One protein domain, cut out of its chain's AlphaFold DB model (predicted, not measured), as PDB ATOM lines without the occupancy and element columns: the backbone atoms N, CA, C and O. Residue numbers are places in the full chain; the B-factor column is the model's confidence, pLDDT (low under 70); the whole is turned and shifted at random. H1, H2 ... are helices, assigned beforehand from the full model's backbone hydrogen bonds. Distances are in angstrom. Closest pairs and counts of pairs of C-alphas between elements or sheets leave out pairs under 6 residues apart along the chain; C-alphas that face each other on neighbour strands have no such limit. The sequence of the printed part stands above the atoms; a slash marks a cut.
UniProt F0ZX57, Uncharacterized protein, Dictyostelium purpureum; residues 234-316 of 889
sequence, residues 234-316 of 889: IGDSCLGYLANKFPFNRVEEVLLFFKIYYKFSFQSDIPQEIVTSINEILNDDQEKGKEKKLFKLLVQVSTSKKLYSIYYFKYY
ATOM      1  N   ILE A 234     172.339 251.821 248.237       37.16
ATOM      2  CA  ILE A 234     172.993 251.865 246.922       37.16
ATOM      3  C   ILE A 234     172.165 252.705 245.920       37.16
ATOM      4  O   ILE A 234     171.134 252.250 245.424       37.16
ATOM      5  N   GLY A 235     172.638 253.919 245.592       43.28
ATOM      6  CA  GLY A 235     172.263 254.663 244.372       43.28
ATOM      7  C   GLY A 235     171.926 256.160 244.531       43.28
ATOM      8  O   GLY A 235     171.326 256.579 245.520       43.28
ATOM      9  N   ASP A 236     172.217 256.956 243.488       40.94
ATOM     10  CA  ASP A 236     171.994 258.422 243.394       40.94
ATOM     11  C   ASP A 236     170.565 258.893 243.716       40.94
ATOM     12  O   ASP A 236     170.322 260.036 244.126       40.94
ATOM     13  N   SER A 237     169.584 258.006 243.540       43.59
ATOM     14  CA  SER A 237     168.191 258.261 243.902       43.59
ATOM     15  C   SER A 237     168.019 258.534 245.405       43.59
ATOM     16  O   SER A 237     167.127 259.306 245.769       43.59
ATOM     17  N   CYS A 238     168.889 257.981 246.262       43.69
ATOM     18  CA  CYS A 238     168.826 258.111 247.717       43.69
ATOM     19  C   CYS A 238     169.183 259.519 248.201       43.69
ATOM     20  O   CYS A 238     168.368 260.121 248.897       43.69
ATOM     21  N   LEU A 239     170.313 260.102 247.777       45.38
ATOM     22  CA  LEU A 239     170.675 261.495 248.112       45.38
ATOM     23  C   LEU A 239     169.548 262.462 247.730       45.38
ATOM     24  O   LEU A 239     169.134 263.314 248.516       45.38
ATOM     25  N   GLY A 240     168.972 262.267 246.542       46.91
ATOM     26  CA  GLY A 240     167.833 263.046 246.078       46.91
ATOM     27  C   GLY A 240     166.501 262.760 246.792       46.91
ATOM     28  O   GLY A 240     165.590 263.584 246.708       46.91
ATOM     29  N   TYR A 241     166.331 261.607 247.431       45.78
ATOM     30  CA  TYR A 241     165.142 261.276 248.220       45.78
ATOM     31  C   TYR A 241     165.260 261.839 249.639       45.78
ATOM     32  O   TYR A 241     164.333 262.499 250.105       45.78
ATOM     33  N   LEU A 242     166.423 261.666 250.275       48.09
ATOM     34  CA  LEU A 242     166.742 262.211 251.592       48.09
ATOM     35  C   LEU A 242     166.672 263.746 251.572       48.09
ATOM     36  O   LEU A 242     165.914 264.322 252.345       48.09
ATOM     37  N   ALA A 243     167.331 264.410 250.618       49.69
ATOM     38  CA  ALA A 243     167.308 265.874 250.496       49.69
ATOM     39  C   ALA A 243     165.905 266.458 250.201       49.69
ATOM     40  O   ALA A 243     165.649 267.631 250.455       49.69
ATOM     41  N   ASN A 244     164.977 265.646 249.678       49.22
ATOM     42  CA  ASN A 244     163.570 266.023 249.491       49.22
ATOM     43  C   ASN A 244     162.698 265.769 250.740       49.22
ATOM     44  O   ASN A 244     161.571 266.264 250.792       49.22
ATOM     45  N   LYS A 245     163.162 264.949 251.695       48.91
ATOM     46  CA  LYS A 245     162.424 264.565 252.910       48.91
ATOM     47  C   LYS A 245     162.897 265.291 254.166       48.91
ATOM     48  O   LYS A 245     162.070 265.550 255.035       48.91
ATOM     49  N   PHE A 246     164.188 265.591 254.257       52.28
ATOM     50  CA  PHE A 246     164.790 266.265 255.399       52.28
ATOM     51  C   PHE A 246     164.945 267.755 255.092       52.28
ATOM     52  O   PHE A 246     165.647 268.110 254.143       52.28
ATOM     53  N   PRO A 247     164.279 268.644 255.847       54.50
ATOM     54  CA  PRO A 247     164.594 270.056 255.785       54.50
ATOM     55  C   PRO A 247     165.926 270.238 256.515       54.50
ATOM     56  O   PRO A 247     165.936 270.139 257.734       54.50
ATOM     57  N   PHE A 248     167.018 270.453 255.769       63.19
ATOM     58  CA  PHE A 248     168.370 270.708 256.292       63.19
ATOM     59  C   PHE A 248     168.367 271.929 257.221       63.19
ATOM     60  O   PHE A 248     168.674 273.025 256.787       63.19
ATOM     61  N   ASN A 249     167.937 271.808 258.463       63.59
ATOM     62  CA  ASN A 249     167.723 272.927 259.374       63.59
ATOM     63  C   ASN A 249     168.828 273.010 260.428       63.59
ATOM     64  O   ASN A 249     168.849 273.965 261.203       63.59
ATOM     65  N   ARG A 250     169.709 272.008 260.477       72.62
ATOM     66  CA  ARG A 250     170.757 271.870 261.484       72.62
ATOM     67  C   ARG A 250     172.113 271.562 260.849       72.62
ATOM     68  O   ARG A 250     172.194 270.951 259.785       72.62
ATOM     69  N   VAL A 251     173.181 271.986 261.518       70.00
ATOM     70  CA  VAL A 251     174.572 271.794 261.075       70.00
ATOM     71  C   VAL A 251     174.900 270.303 260.953       70.00
ATOM     72  O   VAL A 251     175.447 269.858 259.947       70.00
ATOM     73  N   GLU A 252     174.476 269.522 261.940       71.19
ATOM     74  CA  GLU A 252     174.678 268.081 262.069       71.19
ATOM     75  C   GLU A 252     174.062 267.303 260.898       71.19
ATOM     76  O   GLU A 252     174.641 266.326 260.426       71.19
ATOM     77  N   GLU A 253     172.920 267.763 260.379       72.31
ATOM     78  CA  GLU A 253     172.256 267.165 259.215       72.31
ATOM     79  C   GLU A 253     173.094 267.362 257.944       72.31
ATOM     80  O   GLU A 253     173.241 266.433 257.151       72.31
ATOM     81  N   VAL A 254     173.696 268.540 257.754       71.31
ATOM     82  CA  VAL A 254     174.569 268.801 256.598       71.31
ATOM     83  C   VAL A 254     175.885 268.026 256.717       71.31
ATOM     84  O   VAL A 254     176.319 267.411 255.742       71.31
ATOM     85  N   LEU A 255     176.491 267.980 257.910       74.56
ATOM     86  CA  LEU A 255     177.704 267.192 258.183       74.56
ATOM     87  C   LEU A 255     177.487 265.690 257.953       74.56
ATOM     88  O   LEU A 255     178.350 265.010 257.393       74.56
ATOM     89  N   LEU A 256     176.316 265.168 258.326       69.69
ATOM     90  CA  LEU A 256     175.915 263.805 257.999       69.69
ATOM     91  C   LEU A 256     175.854 263.587 256.478       69.69
ATOM     92  O   LEU A 256     176.373 262.591 255.979       69.69
ATOM     93  N   PHE A 257     175.261 264.518 255.725       70.12
ATOM     94  CA  PHE A 257     175.204 264.412 254.266       70.12
ATOM     95  C   PHE A 257     176.581 264.489 253.592       70.12
ATOM     96  O   PHE A 257     176.763 263.817 252.580       70.12
ATOM     97  N   PHE A 258     177.554 265.225 254.144       75.56
ATOM     98  CA  PHE A 258     178.949 265.160 253.680       75.56
ATOM     99  C   PHE A 258     179.529 263.750 253.824       75.56
ATOM    100  O   PHE A 258     180.064 263.216 252.853       75.56
ATOM    101  N   LYS A 259     179.375 263.125 255.001       68.88
ATOM    102  CA  LYS A 259     179.833 261.744 255.242       68.88
ATOM    103  C   LYS A 259     179.171 260.759 254.274       68.88
ATOM    104  O   LYS A 259     179.862 259.932 253.682       68.88
ATOM    105  N   ILE A 260     177.855 260.885 254.070       64.19
ATOM    106  CA  ILE A 260     177.090 260.070 253.112       64.19
ATOM    107  C   ILE A 260     177.609 260.259 251.687       64.19
ATOM    108  O   ILE A 260     177.932 259.279 251.021       64.19
ATOM    109  N   TYR A 261     177.707 261.504 251.219       73.56
ATOM    110  CA  TYR A 261     178.167 261.809 249.869       73.56
ATOM    111  C   TYR A 261     179.559 261.213 249.599       73.56
ATOM    112  O   TYR A 261     179.728 260.504 248.611       73.56
ATOM    113  N   TYR A 262     180.521 261.408 250.506       71.38
ATOM    114  CA  TYR A 262     181.886 260.915 250.310       71.38
ATOM    115  C   TYR A 262     182.006 259.393 250.316       71.38
ATOM    116  O   TYR A 262     182.571 258.826 249.374       71.38
ATOM    117  N   LYS A 263     181.393 258.719 251.299       62.66
ATOM    118  CA  LYS A 263     181.433 257.254 251.378       62.66
ATOM    119  C   LYS A 263     180.800 256.587 250.147       62.66
ATOM    120  O   LYS A 263     181.285 255.541 249.722       62.66
ATOM    121  N   PHE A 264     179.778 257.193 249.531       60.25
ATOM    122  CA  PHE A 264     179.169 256.660 248.303       60.25
ATOM    123  C   PHE A 264     179.877 257.064 247.003       60.25
ATOM    124  O   PHE A 264     179.970 256.232 246.104       60.25
ATOM    125  N   SER A 265     180.364 258.302 246.871       63.38
ATOM    126  CA  SER A 265     180.959 258.783 245.613       63.38
ATOM    127  C   SER A 265     182.437 258.426 245.437       63.38
ATOM    128  O   SER A 265     182.881 258.324 244.297       63.38
ATOM    129  N   PHE A 266     183.186 258.219 246.525       66.12
ATOM    130  CA  PHE A 266     184.643 258.020 246.467       66.12
ATOM    131  C   PHE A 266     185.154 256.813 247.267       66.12
ATOM    132  O   PHE A 266     186.360 256.578 247.283       66.12
ATOM    133  N   GLN A 267     184.270 256.064 247.944       64.00
ATOM    134  CA  GLN A 267     184.609 254.908 248.799       64.00
ATOM    135  C   GLN A 267     185.725 255.187 249.831       64.00
ATOM    136  O   GLN A 267     186.422 254.280 250.277       64.00
ATOM    137  N   SER A 268     185.888 256.452 250.209       63.25
ATOM    138  CA  SER A 268     186.957 256.965 251.062       63.25
ATOM    139  C   SER A 268     186.412 258.051 251.992       63.25
ATOM    140  O   SER A 268     185.285 258.531 251.817       63.25
ATOM    141  N   ASP A 269     187.192 258.396 253.018       73.25
ATOM    142  CA  ASP A 269     186.858 259.473 253.949       73.25
ATOM    143  C   ASP A 269     186.827 260.848 253.258       73.25
ATOM    144  O   ASP A 269     187.300 261.030 252.134       73.25
ATOM    145  N   ILE A 270     186.243 261.837 253.938       77.12
ATOM    146  CA  ILE A 270     186.146 263.210 253.426       77.12
ATOM    147  C   ILE A 270     187.574 263.765 253.212       77.12
ATOM    148  O   ILE A 270     188.358 263.748 254.163       77.12
ATOM    149  N   PRO A 271     187.922 264.289 252.017       82.69
ATOM    150  CA  PRO A 271     189.240 264.846 251.729       82.69
ATOM    151  C   PRO A 271     189.660 265.920 252.728       82.69
ATOM    152  O   PRO A 271     188.850 266.769 253.107       82.69
ATOM    153  N   GLN A 272     190.941 265.923 253.102       81.94
ATOM    154  CA  GLN A 272     191.460 266.783 254.167       81.94
ATOM    155  C   GLN A 272     191.209 268.277 253.912       81.94
ATOM    156  O   GLN A 272     190.887 268.998 254.845       81.94
ATOM    157  N   GLU A 273     191.271 268.736 252.661       86.25
ATOM    158  CA  GLU A 273     190.937 270.117 252.272       86.25
ATOM    159  C   GLU A 273     189.497 270.495 252.655       86.25
ATOM    160  O   GLU A 273     189.245 271.576 253.180       86.25
ATOM    161  N   ILE A 274     188.553 269.571 252.469       84.62
ATOM    162  CA  ILE A 274     187.133 269.765 252.783       84.62
ATOM    163  C   ILE A 274     186.887 269.599 254.281       84.62
ATOM    164  O   ILE A 274     186.063 270.322 254.831       84.62
ATOM    165  N   VAL A 275     187.620 268.713 254.966       81.69
ATOM    166  CA  VAL A 275     187.629 268.652 256.438       81.69
ATOM    167  C   VAL A 275     188.114 269.981 257.022       81.69
ATOM    168  O   VAL A 275     187.479 270.504 257.935       81.69
ATOM    169  N   THR A 276     189.171 270.574 256.461       87.69
ATOM    170  CA  THR A 276     189.666 271.903 256.843       87.69
ATOM    171  C   THR A 276     188.603 272.974 256.594       87.69
ATOM    172  O   THR A 276     188.230 273.658 257.541       87.69
ATOM    173  N   SER A 277     188.008 273.048 255.396       88.38
ATOM    174  CA  SER A 277     186.916 273.996 255.108       88.38
ATOM    175  C   SER A 277     185.685 273.808 256.010       88.38
ATOM    176  O   SER A 277     185.039 274.780 256.395       88.38
ATOM    177  N   ILE A 278     185.339 272.568 256.369       87.62
ATOM    178  CA  ILE A 278     184.269 272.273 257.333       87.62
ATOM    179  C   ILE A 278     184.646 272.817 258.713       87.62
ATOM    180  O   ILE A 278     183.838 273.512 259.325       87.62
ATOM    181  N   ASN A 279     185.860 272.540 259.189       86.00
ATOM    182  CA  ASN A 279     186.333 272.985 260.497       86.00
ATOM    183  C   ASN A 279     186.434 274.514 260.579       86.00
ATOM    184  O   ASN A 279     186.020 275.083 261.580       86.00
ATOM    185  N   GLU A 280     186.882 275.195 259.523       89.75
ATOM    186  CA  GLU A 280     186.858 276.662 259.421       89.75
ATOM    187  C   GLU A 280     185.433 277.215 259.574       89.75
ATOM    188  O   GLU A 280     185.199 278.116 260.378       89.75
ATOM    189  N   ILE A 281     184.447 276.635 258.877       88.81
ATOM    190  CA  ILE A 281     183.039 277.051 258.986       88.81
ATOM    191  C   ILE A 281     182.453 276.737 260.377       88.81
ATOM    192  O   ILE A 281     181.588 277.470 260.864       88.81
ATOM    193  N   LEU A 282     182.888 275.652 261.022       85.81
ATOM    194  CA  LEU A 282     182.450 275.283 262.371       85.81
ATOM    195  C   LEU A 282     183.092 276.152 263.460       85.81
ATOM    196  O   LEU A 282     182.415 276.449 264.446       85.81
ATOM    197  N   ASN A 283     184.334 276.591 263.261       86.25
ATOM    198  CA  ASN A 283     185.101 277.413 264.200       86.25
ATOM    199  C   ASN A 283     184.854 278.924 264.042       86.25
ATOM    200  O   ASN A 283     185.242 279.685 264.916       86.25
ATOM    201  N   ASP A 284     184.194 279.362 262.968       84.31
ATOM    202  CA  ASP A 284     183.730 280.743 262.779       84.31
ATOM    203  C   ASP A 284     182.877 281.212 263.978       84.31
ATOM    204  O   ASP A 284     181.882 280.571 264.317       84.31
ATOM    205  N   ASP A 285     183.216 282.327 264.626       72.88
ATOM    206  CA  ASP A 285     182.475 282.817 265.802       72.88
ATOM    207  C   ASP A 285     181.006 283.175 265.487       72.88
ATOM    208  O   ASP A 285     180.148 283.199 266.375       72.88
ATOM    209  N   GLN A 286     180.659 283.406 264.215       72.06
ATOM    210  CA  GLN A 286     179.284 283.673 263.799       72.06
ATOM    211  C   GLN A 286     178.473 282.377 263.650       72.06
ATOM    212  O   GLN A 286     178.295 281.829 262.560       72.06
ATOM    213  N   GLU A 287     177.886 281.920 264.760       64.62
ATOM    214  CA  GLU A 287     176.957 280.777 264.808       64.62
ATOM    215  C   GLU A 287     175.807 280.891 263.778       64.62
ATOM    216  O   GLU A 287     175.411 279.910 263.135       64.62
ATOM    217  N   LYS A 288     175.310 282.114 263.542       68.56
ATOM    218  CA  LYS A 288     174.274 282.407 262.542       68.56
ATOM    219  C   LYS A 288     174.796 282.229 261.112       68.56
ATOM    220  O   LYS A 288     175.305 283.156 260.491       68.56
ATOM    221  N   GLY A 289     174.542 281.051 260.544       79.12
ATOM    222  CA  GLY A 289     174.733 280.774 259.115       79.12
ATOM    223  C   GLY A 289     175.702 279.639 258.792       79.12
ATOM    224  O   GLY A 289     175.876 279.341 257.610       79.12
ATOM    225  N   LYS A 290     176.274 278.964 259.799       85.69
ATOM    226  CA  LYS A 290     177.153 277.792 259.616       85.69
ATOM    227  C   LYS A 290     176.515 276.710 258.741       85.69
ATOM    228  O   LYS A 290     177.120 276.267 257.773       85.69
ATOM    229  N   GLU A 291     175.251 276.374 258.996       86.44
ATOM    230  CA  GLU A 291     174.467 275.423 258.189       86.44
ATOM    231  C   GLU A 291     174.383 275.840 256.708       86.44
ATOM    232  O   GLU A 291     174.649 275.028 255.825       86.44
ATOM    233  N   LYS A 292     174.134 277.127 256.425       89.06
ATOM    234  CA  LYS A 292     174.116 277.664 255.055       89.06
ATOM    235  C   LYS A 292     175.484 277.568 254.379       89.06
ATOM    236  O   LYS A 292     175.553 277.170 253.217       89.06
ATOM    237  N   LYS A 293     176.561 277.939 255.085       90.19
ATOM    238  CA  LYS A 293     177.947 277.863 254.590       90.19
ATOM    239  C   LYS A 293     178.329 276.409 254.271       90.19
ATOM    240  O   LYS A 293     178.775 276.132 253.160       90.19
ATOM    241  N   LEU A 294     178.041 275.473 255.178       88.44
ATOM    242  CA  LEU A 294     178.252 274.034 254.973       88.44
ATOM    243  C   LEU A 294     177.421 273.483 253.807       88.44
ATOM    244  O   LEU A 294     177.941 272.725 252.993       88.44
ATOM    245  N   PHE A 295     176.146 273.868 253.676       88.44
ATOM    246  CA  PHE A 295     175.306 273.366 252.586       88.44
ATOM    247  C   PHE A 295     175.744 273.944 251.228       88.44
ATOM    248  O   PHE A 295     175.708 273.236 250.219       88.44
ATOM    249  N   LYS A 296     176.248 275.187 251.196       90.56
ATOM    250  CA  LYS A 296     176.893 275.776 250.012       90.56
ATOM    251  C   LYS A 296     178.120 274.959 249.594       90.56
ATOM    252  O   LYS A 296     178.190 274.543 248.437       90.56
ATOM    253  N   LEU A 297     179.006 274.649 250.546       89.44
ATOM    254  CA  LEU A 297     180.189 273.813 250.327       89.44
ATOM    255  C   LEU A 297     179.804 272.409 249.823       89.44
ATOM    256  O   LEU A 297     180.338 271.968 248.812       89.44
ATOM    257  N   LEU A 298     178.813 271.745 250.433       86.12
ATOM    258  CA  LEU A 298     178.324 270.426 249.997       86.12
ATOM    259  C   LEU A 298     177.819 270.453 248.549       86.12
ATOM    260  O   LEU A 298     178.025 269.507 247.787       86.12
ATOM    261  N   VAL A 299     177.143 271.530 248.151       84.44
ATOM    262  CA  VAL A 299     176.629 271.702 246.790       84.44
ATOM    263  C   VAL A 299     177.756 271.960 245.785       84.44
ATOM    264  O   VAL A 299     177.730 271.369 244.706       84.44
ATOM    265  N   GLN A 300     178.745 272.791 246.134       86.00
ATOM    266  CA  GLN A 300     179.938 273.030 245.309       86.00
ATOM    267  C   GLN A 300     180.715 271.730 245.085       86.00
ATOM    268  O   GLN A 300     180.954 271.345 243.945       86.00
ATOM    269  N   VAL A 301     181.015 271.029 246.179       82.94
ATOM    270  CA  VAL A 301     181.751 269.764 246.209       82.94
ATOM    271  C   VAL A 301     181.033 268.656 245.435       82.94
ATOM    272  O   VAL A 301     181.633 267.998 244.594       82.94
ATOM    273  N   SER A 302     179.733 268.458 245.676       79.31
ATOM    274  CA  SER A 302     178.984 267.373 245.027       79.31
ATOM    275  C   SER A 302     178.621 267.643 243.569       79.31
ATOM    276  O   SER A 302     178.198 266.727 242.864       79.31
ATOM    277  N   THR A 303     178.694 268.902 243.122       78.38
ATOM    278  CA  THR A 303     178.193 269.405 241.825       78.38
ATOM    279  C   THR A 303     176.723 269.069 241.512       78.38
ATOM    280  O   THR A 303     176.228 269.260 240.394       78.38
ATOM    281  N   SER A 304     175.967 268.587 242.504       77.38
ATOM    282  CA  SER A 304     174.645 268.007 242.294       77.38
ATOM    283  C   SER A 304     173.608 269.077 241.960       77.38
ATOM    284  O   SER A 304     173.135 269.810 242.830       77.38
ATOM    285  N   LYS A 305     173.141 269.094 240.702       75.38
ATOM    286  CA  LYS A 305     172.038 269.959 240.230       75.38
ATOM    287  C   LYS A 305     170.784 269.870 241.113       75.38
ATOM    288  O   LYS A 305     170.022 270.833 241.210       75.38
ATOM    289  N   LYS A 306     170.554 268.721 241.761       72.94
ATOM    290  CA  LYS A 306     169.414 268.512 242.658       72.94
ATOM    291  C   LYS A 306     169.633 269.151 244.030       72.94
ATOM    292  O   LYS A 306     168.732 269.850 244.488       72.94
ATOM    293  N   LEU A 307     170.808 268.977 244.640       77.06
ATOM    294  CA  LEU A 307     171.153 269.680 245.882       77.06
ATOM    295  C   LEU A 307     171.224 271.197 245.645       77.06
ATOM    296  O   LEU A 307     170.665 271.950 246.437       77.06
ATOM    297  N   TYR A 308     171.763 271.645 244.505       83.56
ATOM    298  CA  TYR A 308     171.760 273.063 244.136       83.56
ATOM    299  C   TYR A 308     170.343 273.626 243.988       83.56
ATOM    300  O   TYR A 308     170.051 274.689 244.531       83.56
ATOM    301  N   SER A 309     169.415 272.899 243.353       79.81
ATOM    302  CA  SER A 309     168.013 273.338 243.310       79.81
ATOM    303  C   SER A 309     167.400 273.477 244.708       79.81
ATOM    304  O   SER A 309     166.559 274.352 244.892       79.81
ATOM    305  N   ILE A 310     167.770 272.628 245.670       78.69
ATOM    306  CA  ILE A 310     167.243 272.678 247.042       78.69
ATOM    307  C   ILE A 310     167.856 273.861 247.802       78.69
ATOM    308  O   ILE A 310     167.112 274.648 248.383       78.69
ATOM    309  N   TYR A 311     169.176 274.049 247.711       84.50
ATOM    310  CA  TYR A 311     169.880 275.223 248.238       84.50
ATOM    311  C   TYR A 311     169.285 276.529 247.690       84.50
ATOM    312  O   TYR A 311     168.938 277.426 248.461       84.50
ATOM    313  N   TYR A 312     169.076 276.610 246.371       86.50
ATOM    314  CA  TYR A 312     168.479 277.773 245.721       86.50
ATOM    315  C   TYR A 312     167.076 278.072 246.254       86.50
ATOM    316  O   TYR A 312     166.800 279.197 246.643       86.50
ATOM    317  N   PHE A 313     166.179 277.086 246.330       81.88
ATOM    318  CA  PHE A 313     164.820 277.331 246.834       81.88
ATOM    319  C   PHE A 313     164.749 277.572 248.352       81.88
ATOM    320  O   PHE A 313     163.750 278.103 248.839       81.88
ATOM    321  N   LYS A 314     165.805 277.228 249.100       82.19
ATOM    322  CA  LYS A 314     165.927 277.552 250.523       82.19
ATOM    323  C   LYS A 314     166.453 278.972 250.763       82.19
ATOM    324  O   LYS A 314     165.921 279.667 251.623       82.19
ATOM    325  N   TYR A 315     167.469 279.411 250.017       86.56
ATOM    326  CA  TYR A 315     168.182 280.673 250.283       86.56
ATOM    327  C   TYR A 315     168.015 281.763 249.228       86.56
ATOM    328  O   TYR A 315     168.405 282.902 249.474       86.56
ATOM    329  N   TYR A 316     167.478 281.420 248.059       85.31
ATOM    330  CA  TYR A 316     167.403 282.270 246.869       85.31
ATOM    331  C   TYR A 316     168.758 282.882 246.481       85.31
ATOM    332  O   TYR A 316     168.843 283.995 245.970       85.31
TER     333      TYR A 316
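Overview. This is residues 234 to 316 of the 889 residues of an uncharacterized protein of Dictyostelium purpureum (UniProt F0ZX57). What shape appears? H3, H4 and H5 lie side by side in an up-and-down row, over a looser layer of H2 and H1, with H4 on H2 and H5 on H1. What makes it? The printed part has 83 residues with five named helices, H1 to H5, all helix, compact, with radius of gyration of the C-alphas 12.3 A and spans of 37 by 30 by 18 A.

Arrangement. What touches the longest helix? H2, residues 251 to 265, touches the hub H4, residues 290 to 302; their closest C-alphas, of Val 251 and Glu 291, are 4.6 A apart. What else touches the hub? H4 forms hairpins with H3, residues 272 to 283 (closest C-alphas Ile 281 and Lys 290, 6.0 A), and H5, residues 305 to 315 (Val 299 and Tyr 308, 5.7 A). Where is H1? H1, residues 237 to 245, touches H5, closest at the C-alphas of Gly 240 and Lys 306, 6.6 A. Are the backbones regular in range? Every O i to N i+4 pair is within hydrogen-bond range in H2, H3, H4 and H5, and 4 of 5 in H1.

Along the chain. How long is H2? It runs 21.2 A. Where are the anchors? C-alpha 237 is at (168.191, 258.261, 243.902), C-alpha 315 at (168.182, 280.673, 250.283).

Size, cuts and confidence. Is it cut? The printed part has no cut. Where is confidence low? The pLDDT is under 70 at 27 residues, namely residues 234 to 249, residue 256, residues 259 to 260, residues 263 to 268 and residues 287 to 288.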